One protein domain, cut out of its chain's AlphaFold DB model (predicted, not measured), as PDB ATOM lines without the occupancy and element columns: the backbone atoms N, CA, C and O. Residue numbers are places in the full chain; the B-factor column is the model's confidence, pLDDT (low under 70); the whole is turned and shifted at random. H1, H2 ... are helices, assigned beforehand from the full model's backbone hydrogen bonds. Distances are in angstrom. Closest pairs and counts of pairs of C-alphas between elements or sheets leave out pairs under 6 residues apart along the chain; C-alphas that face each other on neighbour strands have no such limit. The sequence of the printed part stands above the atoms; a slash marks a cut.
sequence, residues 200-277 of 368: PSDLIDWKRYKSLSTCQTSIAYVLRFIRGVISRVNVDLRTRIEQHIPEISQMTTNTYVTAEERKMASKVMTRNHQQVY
ATOM      1  N   PRO A 200      36.265  21.511 -29.681       65.62
ATOM      2  CA  PRO A 200      36.207  21.719 -28.248       65.62
ATOM      3  C   PRO A 200      35.526  23.063 -28.004       65.62
ATOM      4  O   PRO A 200      36.000  24.101 -28.457       65.62
ATOM      5  N   SER A 201      34.378  23.021 -27.337       80.38
ATOM      6  CA  SER A 201      33.616  24.195 -26.941       80.38
ATOM      7  C   SER A 201      33.886  24.517 -25.477       80.38
ATOM      8  O   SER A 201      34.335  23.673 -24.688       80.38
ATOM      9  N   ASP A 202      33.635  25.769 -25.112       84.06
ATOM     10  CA  ASP A 202      33.640  26.160 -23.711       84.06
ATOM     11  C   ASP A 202      32.611  25.340 -22.930       84.06
ATOM     12  O   ASP A 202      31.459  25.199 -23.345       84.06
ATOM     13  N   LEU A 203      33.008  24.853 -21.753       84.56
ATOM     14  CA  LEU A 203      32.093  24.170 -20.830       84.56
ATOM     15  C   LEU A 203      30.942  25.072 -20.360       84.56
ATOM     16  O   LEU A 203      29.959  24.584 -19.806       84.56
ATOM     17  N   ILE A 204      31.104  26.391 -20.482       87.12
ATOM     18  CA  ILE A 204      30.271  27.387 -19.820       87.12
ATOM     19  C   ILE A 204      30.010  28.555 -20.761       87.12
ATOM     20  O   ILE A 204      30.911  29.055 -21.427       87.12
ATOM     21  N   ASP A 205      28.776  29.051 -20.737       87.38
ATOM     22  CA  ASP A 205      28.435  30.342 -21.324       87.38
ATOM     23  C   ASP A 205      28.966  31.482 -20.442       87.38
ATOM     24  O   ASP A 205      28.341  31.900 -19.458       87.38
ATOM     25  N   TRP A 206      30.148  31.982 -20.795       86.75
ATOM     26  CA  TRP A 206      30.860  33.024 -20.060       86.75
ATOM     27  C   TRP A 206      30.086  34.338 -19.920       86.75
ATOM     28  O   TRP A 206      30.340  35.095 -18.983       86.75
ATOM     29  N   LYS A 207      29.105  34.611 -20.790       86.94
ATOM     30  CA  LYS A 207      28.295  35.841 -20.728       86.94
ATOM     31  C   LYS A 207      27.420  35.910 -19.479       86.94
ATOM     32  O   LYS A 207      27.035  37.000 -19.061       86.94
ATOM     33  N   ARG A 208      27.117  34.761 -18.870       88.56
ATOM     34  CA  ARG A 208      26.283  34.662 -17.661       88.56
ATOM     35  C   ARG A 208      27.032  35.036 -16.384       88.56
ATOM     36  O   ARG A 208      26.398  35.252 -15.355       88.56
ATOM     37  N   TYR A 209      28.360  35.117 -16.439       88.44
ATOM     38  CA  TYR A 209      29.204  35.302 -15.265       88.44
ATOM     39  C   TYR A 209      29.863  36.677 -15.265       88.44
ATOM     40  O   TYR A 209      30.484  37.094 -16.239       88.44
ATOM     41  N   LYS A 210      29.741  37.374 -14.132       86.44
ATOM     42  CA  LYS A 210      30.362  38.690 -13.906       86.44
ATOM     43  C   LYS A 210      31.652  38.617 -13.085       86.44
ATOM     44  O   LYS A 210      32.424  39.566 -13.100       86.44
ATOM     45  N   SER A 211      31.879  37.517 -12.365       88.88
ATOM     46  CA  SER A 211      33.074  37.311 -11.543       88.88
ATOM     47  C   SER A 211      33.640  35.906 -11.723       88.88
ATOM     48  O   SER A 211      32.907  34.955 -12.007       88.88
ATOM     49  N   LEU A 212      34.951  35.754 -11.517       91.19
ATOM     50  CA  LEU A 212      35.591  34.440 -11.575       91.19
ATOM     51  C   LEU A 212      35.123  33.534 -10.426       91.19
ATOM     52  O   LEU A 212      34.871  32.350 -10.637       91.19
ATOM     53  N   SER A 213      34.942  34.098  -9.231       90.56
ATOM     54  CA  SER A 213      34.511  33.379  -8.028       90.56
ATOM     55  C   SER A 213      33.136  32.716  -8.171       90.56
ATOM     56  O   SER A 213      32.948  31.577  -7.730       90.56
ATOM     57  N   THR A 214      32.177  33.383  -8.822       91.19
ATOM     58  CA  THR A 214      30.846  32.812  -9.092       91.19
ATOM     59  C   THR A 214      30.929  31.664 -10.091       91.19
ATOM     60  O   THR A 214      30.342  30.612  -9.852       91.19
ATOM     61  N   CYS A 215      31.738  31.807 -11.144       91.94
ATOM     62  CA  CYS A 215      31.991  30.736 -12.108       91.94
ATOM     63  C   CYS A 215      32.645  29.509 -11.446       91.94
ATOM     64  O   CYS A 215      32.142  28.392 -11.571       91.94
ATOM     65  N   GLN A 216      33.701  29.710 -10.648       93.19
ATOM     66  CA  GLN A 216      34.351  28.636  -9.882       93.19
ATOM     67  C   GLN A 216      33.367  27.917  -8.953       93.19
ATOM     68  O   GLN A 216      33.419  26.697  -8.820       93.19
ATOM     69  N   THR A 217      32.463  28.669  -8.324       91.88
ATOM     70  CA  THR A 217      31.445  28.114  -7.426       91.88
ATOM     71  C   THR A 217      30.434  27.259  -8.196       91.88
ATOM     72  O   THR A 217      30.166  26.133  -7.783       91.88
ATOM     73  N   SER A 218      29.935  27.724  -9.346       91.88
ATOM     74  CA  SER A 218      29.049  26.927 -10.209       91.88
ATOM     75  C   SER A 218      29.710  25.630 -10.676       91.88
ATOM     76  O   SER A 218      29.116  24.560 -10.561       91.88
ATOM     77  N   ILE A 219      30.961  25.695 -11.146       92.44
ATOM     78  CA  ILE A 219      31.716  24.504 -11.570       92.44
ATOM     79  C   ILE A 219      31.921  23.541 -10.400       92.44
ATOM     80  O   ILE A 219      31.774  22.336 -10.574       92.44
ATOM     81  N   ALA A 220      32.229  24.044  -9.201       92.50
ATOM     82  CA  ALA A 220      32.382  23.201  -8.020       92.50
ATOM     83  C   ALA A 220      31.087  22.431  -7.701       92.50
ATOM     84  O   ALA A 220      31.139  21.231  -7.435       92.50
ATOM     85  N   TYR A 221      29.917  23.074  -7.807       91.44
ATOM     86  CA  TYR A 221      28.632  22.381  -7.663       91.44
ATOM     87  C   TYR A 221      28.397  21.333  -8.752       91.44
ATOM     88  O   TYR A 221      27.934  20.235  -8.444       91.44
ATOM     89  N   VAL A 222      28.763  21.625 -10.002       90.94
ATOM     90  CA  VAL A 222      28.685  20.645 -11.098       90.94
ATOM     91  C   VAL A 222      29.586  19.440 -10.816       90.94
ATOM     92  O   VAL A 222      29.146  18.304 -10.959       90.94
ATOM     93  N   LEU A 223      30.816  19.650 -10.341       91.19
ATOM     94  CA  LEU A 223      31.738  18.559 -10.003       91.19
ATOM     95  C   LEU A 223      31.224  17.708  -8.833       91.19
ATOM     96  O   LEU A 223      31.337  16.482  -8.870       91.19
ATOM     97  N   ARG A 224      30.588  18.325  -7.829       90.62
ATOM     98  CA  ARG A 224      29.891  17.608  -6.746       90.62
ATOM     99  C   ARG A 224      28.715  16.784  -7.260       90.62
ATOM    100  O   ARG A 224      28.564  15.628  -6.869       90.62
ATOM    101  N   PHE A 225      27.902  17.359  -8.143       89.56
ATOM    102  CA  PHE A 225      26.792  16.649  -8.773       89.56
ATOM    103  C   PHE A 225      27.300  15.426  -9.541       89.56
ATOM    104  O   PHE A 225      26.823  14.314  -9.319       89.56
ATOM    105  N   ILE A 226      28.333  15.612 -10.366       88.88
ATOM    106  CA  ILE A 226      28.969  14.535 -11.128       88.88
ATOM    107  C   ILE A 226      29.505  13.446 -10.187       88.88
ATOM    108  O   ILE A 226      29.231  12.270 -10.418       88.88
ATOM    109  N   ARG A 227      30.189  13.802  -9.090       88.75
ATOM    110  CA  ARG A 227      30.628  12.836  -8.063       88.75
ATOM    111  C   ARG A 227      29.456  12.012  -7.522       88.75
ATOM    112  O   ARG A 227      29.564  10.790  -7.416       88.75
ATOM    113  N   GLY A 228      28.341  12.664  -7.192       86.06
ATOM    114  CA  GLY A 228      27.141  11.995  -6.688       86.06
ATOM    115  C   GLY A 228      26.518  11.044  -7.711       86.06
ATOM    116  O   GLY A 228      26.129   9.935  -7.350       86.06
ATOM    117  N   VAL A 229      26.495  11.415  -8.992       86.56
ATOM    118  CA  VAL A 229      26.028  10.530 -10.071       86.56
ATOM    119  C   VAL A 229      26.964   9.333 -10.221       86.56
ATOM    120  O   VAL A 229      26.507   8.193 -10.188       86.56
ATOM    121  N   ILE A 230      28.274   9.570 -10.310       87.06
ATOM    122  CA  ILE A 230      29.287   8.529 -10.540       87.06
ATOM    123  C   ILE A 230      29.348   7.515  -9.399       87.06
ATOM    124  O   ILE A 230      29.578   6.335  -9.653       87.06
ATOM    125  N   SER A 231      29.088   7.930  -8.155       82.50
ATOM    126  CA  SER A 231      29.036   6.996  -7.021       82.50
ATOM    127  C   SER A 231      27.980   5.890  -7.165       82.50
ATOM    128  O   SER A 231      28.059   4.893  -6.454       82.50
ATOM    129  N   ARG A 232      27.017   6.044  -8.086       84.06
ATOM    130  CA  ARG A 232      25.934   5.086  -8.353       84.06
ATOM    131  C   ARG A 232      26.150   4.261  -9.625       84.06
ATOM    132  O   ARG A 232      25.275   3.484  -9.992       84.06
ATOM    133  N   VAL A 233      27.271   4.447 -10.325       86.38
ATOM    134  CA  VAL A 233      27.571   3.761 -11.592       86.38
ATOM    135  C   VAL A 233      28.575   2.626 -11.368       86.38
ATOM    136  O   VAL A 233      29.280   2.597 -10.361       86.38
ATOM    137  N   ASN A 234      28.647   1.686 -12.318       85.94
ATOM    138  CA  ASN A 234      29.612   0.585 -12.324       85.94
ATOM    139  C   ASN A 234      31.056   1.090 -12.093       85.94
ATOM    140  O   ASN A 234      31.476   2.090 -12.682       85.94
ATOM    141  N   VAL A 235      31.804   0.359 -11.261       84.62
ATOM    142  CA  VAL A 235      33.191   0.618 -10.851       84.62
ATOM    143  C   VAL A 235      34.112   0.853 -12.050       84.62
ATOM    144  O   VAL A 235      34.917   1.783 -12.019       84.62
ATOM    145  N   ASP A 236      33.950   0.104 -13.141       78.62
ATOM    146  CA  ASP A 236      34.784   0.271 -14.342       78.62
ATOM    147  C   ASP A 236      34.545   1.617 -15.035       78.62
ATOM    148  O   ASP A 236      35.468   2.294 -15.494       78.62
ATOM    149  N   LEU A 237      33.283   2.043 -15.109       78.38
ATOM    150  CA  LEU A 237      32.919   3.330 -15.695       78.38
ATOM    151  C   LEU A 237      33.347   4.475 -14.773       78.38
ATOM    152  O   LEU A 237      33.923   5.451 -15.251       78.38
ATOM    153  N   ARG A 238      33.153   4.318 -13.461       81.62
ATOM    154  CA  ARG A 238      33.645   5.254 -12.448       81.62
ATOM    155  C   ARG A 238      35.155   5.464 -12.554       81.62
ATOM    156  O   ARG A 238      35.586   6.606 -12.663       81.62
ATOM    157  N   THR A 239      35.931   4.384 -12.612       82.06
ATOM    158  CA  THR A 239      37.398   4.442 -12.706       82.06
ATOM    159  C   THR A 239      37.841   5.171 -13.974       82.06
ATOM    160  O   THR A 239      38.721   6.027 -13.920       82.06
ATOM    161  N   ARG A 240      37.184   4.916 -15.115       81.69
ATOM    162  CA  ARG A 240      37.471   5.638 -16.367       81.69
ATOM    163  C   ARG A 240      37.199   7.137 -16.258       81.69
ATOM    164  O   ARG A 240      37.991   7.922 -16.772       81.69
ATOM    165  N   ILE A 241      36.111   7.548 -15.607       81.88
ATOM    166  CA  ILE A 241      35.811   8.977 -15.443       81.88
ATOM    167  C   ILE A 241      36.789   9.635 -14.463       81.88
ATOM    168  O   ILE A 241      37.318  10.704 -14.765       81.88
ATOM    169  N   GLU A 242      37.073   8.995 -13.328       84.88
ATOM    170  CA  GLU A 242      38.020   9.504 -12.326       84.88
ATOM    171  C   GLU A 242      39.441   9.643 -12.902       84.88
ATOM    172  O   GLU A 242      40.147  10.591 -12.568       84.88
ATOM    173  N   GLN A 243      39.838   8.783 -13.847       83.44
ATOM    174  CA  GLN A 243      41.100   8.932 -14.585       83.44
ATOM    175  C   GLN A 243      41.141  10.178 -15.485       83.44
ATOM    176  O   GLN A 243      42.199  10.785 -15.637       83.44
ATOM    177  N   HIS A 244      40.015  10.580 -16.084       80.06
ATOM    178  CA  HIS A 244      39.957  11.758 -16.964       80.06
ATOM    179  C   HIS A 244      39.785  13.073 -16.184       80.06
ATOM    180  O   HIS A 244      40.240  14.137 -16.623       80.06
ATOM    181  N   ILE A 245      39.117  13.023 -15.030       84.94
ATOM    182  CA  ILE A 245      38.869  14.182 -14.166       84.94
ATOM    183  C   ILE A 245      39.152  13.784 -12.704       84.94
ATOM    184  O   ILE A 245      38.221  13.470 -11.954       84.94
ATOM    185  N   PRO A 246      40.430  13.812 -12.277       84.12
ATOM    186  CA  PRO A 246      40.833  13.368 -10.939       84.12
ATOM    187  C   PRO A 246      40.273  14.243  -9.807       84.12
ATOM    188  O   PRO A 246      40.164  13.803  -8.663       84.12
ATOM    189  N   GLU A 247      39.872  15.480 -10.104       88.56
ATOM    190  CA  GLU A 247      39.301  16.414  -9.131       88.56
ATOM    191  C   GLU A 247      37.949  15.948  -8.576       88.56
ATOM    192  O   GLU A 247      37.577  16.342  -7.472       88.56
ATOM    193  N   ILE A 248      37.214  15.094  -9.297       86.94
ATOM    194  CA  ILE A 248      35.898  14.593  -8.862       86.94
ATOM    195  C   ILE A 248      36.023  13.808  -7.551       86.94
ATOM    196  O   ILE A 248      35.222  13.999  -6.630       86.94
ATOM    197  N   SER A 249      37.048  12.963  -7.431       82.31
ATOM    198  CA  SER A 249      37.267  12.112  -6.254       82.31
ATOM    199  C   SER A 249      37.572  12.917  -4.985       82.31
ATOM    200  O   SER A 249      37.371  12.421  -3.878       82.31
ATOM    201  N   GLN A 250      37.996  14.174  -5.130       83.62
ATOM    202  CA  GLN A 250      38.366  15.067  -4.029       83.62
ATOM    203  C   GLN A 250      37.233  16.028  -3.615       83.62
ATOM    204  O   GLN A 250      37.369  16.744  -2.626       83.62
ATOM    205  N   MET A 251      36.099  16.043  -4.330       85.88
ATOM    206  CA  MET A 251      34.960  16.920  -4.009       85.88
ATOM    207  C   MET A 251      34.268  16.525  -2.704       85.88
ATOM    208  O   MET A 251      34.020  15.350  -2.461       85.88
ATOM    209  N   THR A 252      33.871  17.489  -1.881       83.44
ATOM    210  CA  THR A 252      33.193  17.213  -0.603       83.44
ATOM    211  C   THR A 252      31.673  17.324  -0.734       83.44
ATOM    212  O   THR A 252      31.153  17.893  -1.692       83.44
ATOM    213  N   THR A 253      30.938  16.789   0.242       78.31
ATOM    214  CA  THR A 253      29.470  16.906   0.339       78.31
ATOM    215  C   THR A 253      29.027  18.002   1.314       78.31
ATOM    216  O   THR A 253      27.881  18.011   1.755       78.31
ATOM    217  N   ASN A 254      29.927  18.922   1.669       82.38
ATOM    218  CA  ASN A 254      29.646  19.983   2.634       82.38
ATOM    219  C   ASN A 254      28.596  20.970   2.101       82.38
ATOM    220  O   ASN A 254      28.469  21.181   0.894       82.38
ATOM    221  N   THR A 255      27.875  21.635   3.003       80.12
ATOM    222  CA  THR A 255      26.828  22.614   2.659       80.12
ATOM    223  C   THR A 255      27.363  23.821   1.883       80.12
ATOM    224  O   THR A 255      26.694  24.316   0.979       80.12
ATOM    225  N   TYR A 256      28.591  24.260   2.169       85.31
ATOM    226  CA  TYR A 256      29.263  25.361   1.475       85.31
ATOM    227  C   TYR A 256      30.410  24.869   0.587       85.31
ATOM    228  O   TYR A 256      31.017  23.829   0.850       85.31
ATOM    229  N   VAL A 257      30.712  25.624  -0.473       88.12
ATOM    230  CA  VAL A 257      31.850  25.367  -1.369       88.12
ATOM    231  C   VAL A 257      33.138  25.865  -0.718       88.12
ATOM    232  O   VAL A 257      33.269  27.047  -0.392       88.12
ATOM    233  N   THR A 258      34.090  24.958  -0.536       90.44
ATOM    234  CA  THR A 258      35.390  25.224   0.094       90.44
ATOM    235  C   THR A 258      36.365  25.910  -0.869       90.44
ATOM    236  O   THR A 258      36.202  25.880  -2.092       90.44
ATOM    237  N   ALA A 259      37.420  26.526  -0.325       89.25
ATOM    238  CA  ALA A 259      38.477  27.134  -1.136       89.25
ATOM    239  C   ALA A 259      39.191  26.105  -2.034       89.25
ATOM    240  O   ALA A 259      39.490  26.406  -3.191       89.25
ATOM    241  N   GLU A 260      39.399  24.879  -1.541       90.50
ATOM    242  CA  GLU A 260      40.053  23.827  -2.326       90.50
ATOM    243  C   GLU A 260      39.165  23.360  -3.489       90.50
ATOM    244  O   GLU A 260      39.657  23.156  -4.597       90.50
ATOM    245  N   GLU A 261      37.842  23.315  -3.313       91.12
ATOM    246  CA  GLU A 261      36.911  23.019  -4.410       91.12
ATOM    247  C   GLU A 261      36.882  24.112  -5.473       91.12
ATOM    248  O   GLU A 261      36.881  23.801  -6.665       91.12
ATOM    249  N   ARG A 262      36.943  25.392  -5.083       91.38
ATOM    250  CA  ARG A 262      37.090  26.488  -6.058       91.38
ATOM    251  C   ARG A 262      38.409  26.395  -6.820       91.38
ATOM    252  O   ARG A 262      38.454  26.659  -8.022       91.38
ATOM    253  N   LYS A 263      39.483  25.979  -6.149       91.50
ATOM    254  CA  LYS A 263      40.793  25.760  -6.773       91.50
ATOM    255  C   LYS A 263      40.759  24.587  -7.753       91.50
ATOM    256  O   LYS A 263      41.286  24.718  -8.854       91.50
ATOM    257  N   MET A 264      40.094  23.486  -7.407       91.56
ATOM    258  CA  MET A 264      39.855  22.356  -8.313       91.56
ATOM    259  C   MET A 264      39.007  22.760  -9.522       91.56
ATOM    260  O   MET A 264      39.392  22.507 -10.662       91.56
ATOM    261  N   ALA A 265      37.907  23.477  -9.296       93.12
ATOM    262  CA  ALA A 265      37.092  24.051 -10.360       93.12
ATOM    263  C   ALA A 265      37.918  24.955 -11.291       93.12
ATOM    264  O   ALA A 265      37.811  24.862 -12.514       93.12
ATOM    265  N   SER A 266      38.808  25.777 -10.726       92.50
ATOM    266  CA  SER A 266      39.723  26.621 -11.497       92.50
ATOM    267  C   SER A 266      40.678  25.808 -12.379       92.50
ATOM    268  O   SER A 266      40.939  26.218 -13.513       92.50
ATOM    269  N   LYS A 267      41.159  24.645 -11.915       92.56
ATOM    270  CA  LYS A 267      41.988  23.728 -12.718       92.56
ATOM    271  C   LYS A 267      41.211  23.146 -13.901       92.56
ATOM    272  O   LYS A 267      41.693  23.225 -15.029       92.56
ATOM    273  N   VAL A 268      40.006  22.622 -13.663       92.44
ATOM    274  CA  VAL A 268      39.133  22.049 -14.710       92.44
ATOM    275  C   VAL A 268      38.810  23.095 -15.780       92.44
ATOM    276  O   VAL A 268      38.977  22.849 -16.973       92.44
ATOM    277  N   MET A 269      38.426  24.296 -15.348       92.50
ATOM    278  CA  MET A 269      38.137  25.432 -16.223       92.50
ATOM    279  C   MET A 269      39.346  25.826 -17.079       92.50
ATOM    280  O   MET A 269      39.221  26.057 -18.278       92.50
ATOM    281  N   THR A 270      40.533  25.858 -16.469       93.44
ATOM    282  CA  THR A 270      41.787  26.151 -17.170       93.44
ATOM    283  C   THR A 270      42.089  25.086 -18.221       93.44
ATOM    284  O   THR A 270      42.429  25.435 -19.349       93.44
ATOM    285  N   ARG A 271      41.935  23.797 -17.887       91.88
ATOM    286  CA  ARG A 271      42.144  22.698 -18.840       91.88
ATOM    287  C   ARG A 271      41.219  22.805 -20.043       91.88
ATOM    288  O   ARG A 271      41.698  22.719 -21.170       91.88
ATOM    289  N   ASN A 272      39.928  23.050 -19.818       91.50
ATOM    290  CA  ASN A 272      38.982  23.243 -20.914       91.50
ATOM    291  C   ASN A 272      39.362  24.452 -21.776       91.50
ATOM    292  O   ASN A 272      39.509  24.295 -22.983       91.50
ATOM    293  N   HIS A 273      39.638  25.614 -21.175       92.38
ATOM    294  CA  HIS A 273      40.092  26.796 -21.916       92.38
ATOM    295  C   HIS A 273      41.326  26.484 -22.782       92.38
ATOM    296  O   HIS A 273      41.401  26.876 -23.945       92.38
ATOM    297  N   GLN A 274      42.307  25.758 -22.246       91.62
ATOM    298  CA  GLN A 274      43.509  25.392 -22.998       91.62
ATOM    299  C   GLN A 274      43.207  24.412 -24.136       91.62
ATOM    300  O   GLN A 274      43.779  24.549 -25.214       91.62
ATOM    301  N   GLN A 275      42.297  23.464 -23.933       87.81
ATOM    302  CA  GLN A 275      41.866  22.532 -24.972       87.81
ATOM    303  C   GLN A 275      41.112  23.234 -26.113       87.81
ATOM    304  O   GLN A 275      41.307  22.878 -27.271       87.81
ATOM    305  N   VAL A 276      40.293  24.238 -25.789       88.75
ATOM    306  CA  VAL A 276      39.484  25.012 -26.746       88.75
ATOM    307  C   VAL A 276      40.347  25.995 -27.541       88.75
ATOM    308  O   VAL A 276      40.311  26.024 -28.769       88.75
ATOM    309  N   TYR A 277      41.153  26.806 -26.850       87.00
ATOM    310  CA  TYR A 277      41.787  27.984 -27.452       87.00
ATOM    311  C   TYR A 277      43.257  27.791 -27.839       87.00
ATOM    312  O   TYR A 277      43.780  28.549 -28.660       87.00
TER     313      TYR A 277
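AT A GLANCE: This is residues 200 to 277 of the 368 residues of the protein "Integrase_H2C2 domain-containing protein" of Heligmosomoides polygyrus (UniProt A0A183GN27). Two long helices, H1 and H4, cross nearly at right angles as an uneven X. Beyond the crossing, H3 packs on H1, and H2 folds back from the end of H1, with residues 232 to 237 sticking out. The printed part has 78 residues with four named helices, H1, H2, H3 and H4 in chain order, and no named strand: the class is all helix. It is compact, with a radius of gyration of the C-alphas of 12.8 A and spans of 37 by 31 by 18 A.

IN THESE COORDINATES: Find C-alpha 212 at (35.591, 34.440, -11.575); from there H1, residues 212 to 230, runs 26.7 A to C-alpha 230 at (29.287, 8.529, -10.540). H2 is residues 235 to 244, 14.4 A long, and H3 is residues 246 to 250, 7.5 A long. H4, residues 259 to 277, runs 26.5 A to C-alpha 277 at (41.787, 27.984, -27.452).

HOW THE PARTS SIT: Start at Gln 216 and Arg 262, whose C-alphas, 5.2 A apart, are the closest of H1 and H4. These helices touch about perpendicular, at 85 degrees, H4 with residues 261 to 269 alone. H1 touches H3 with residues 223 to 227 alone; their closest C-alphas, Arg 227 and Ile 248, are 5.6 A apart. H1 and H2 are close but not clearly touching, at a shallow tilt of 22 degrees, opposite ways; their closest C-alphas, Ile 230 and Arg 238, are 5.8 A apart. H2 and H4 are apart. Every O i to N i+4 pair is within hydrogen-bond range in H1, H2 and H4; in H3 it is 0 of 1, beside 2 of 2 O i to N i+3 pairs.

THE WHOLE: The C-alphas of Lys 210 and Asp 236, the two farthest apart, are 38.7 A apart. The printed part has no cut, and no link is long. Only residue 200 has a pLDDT under 70.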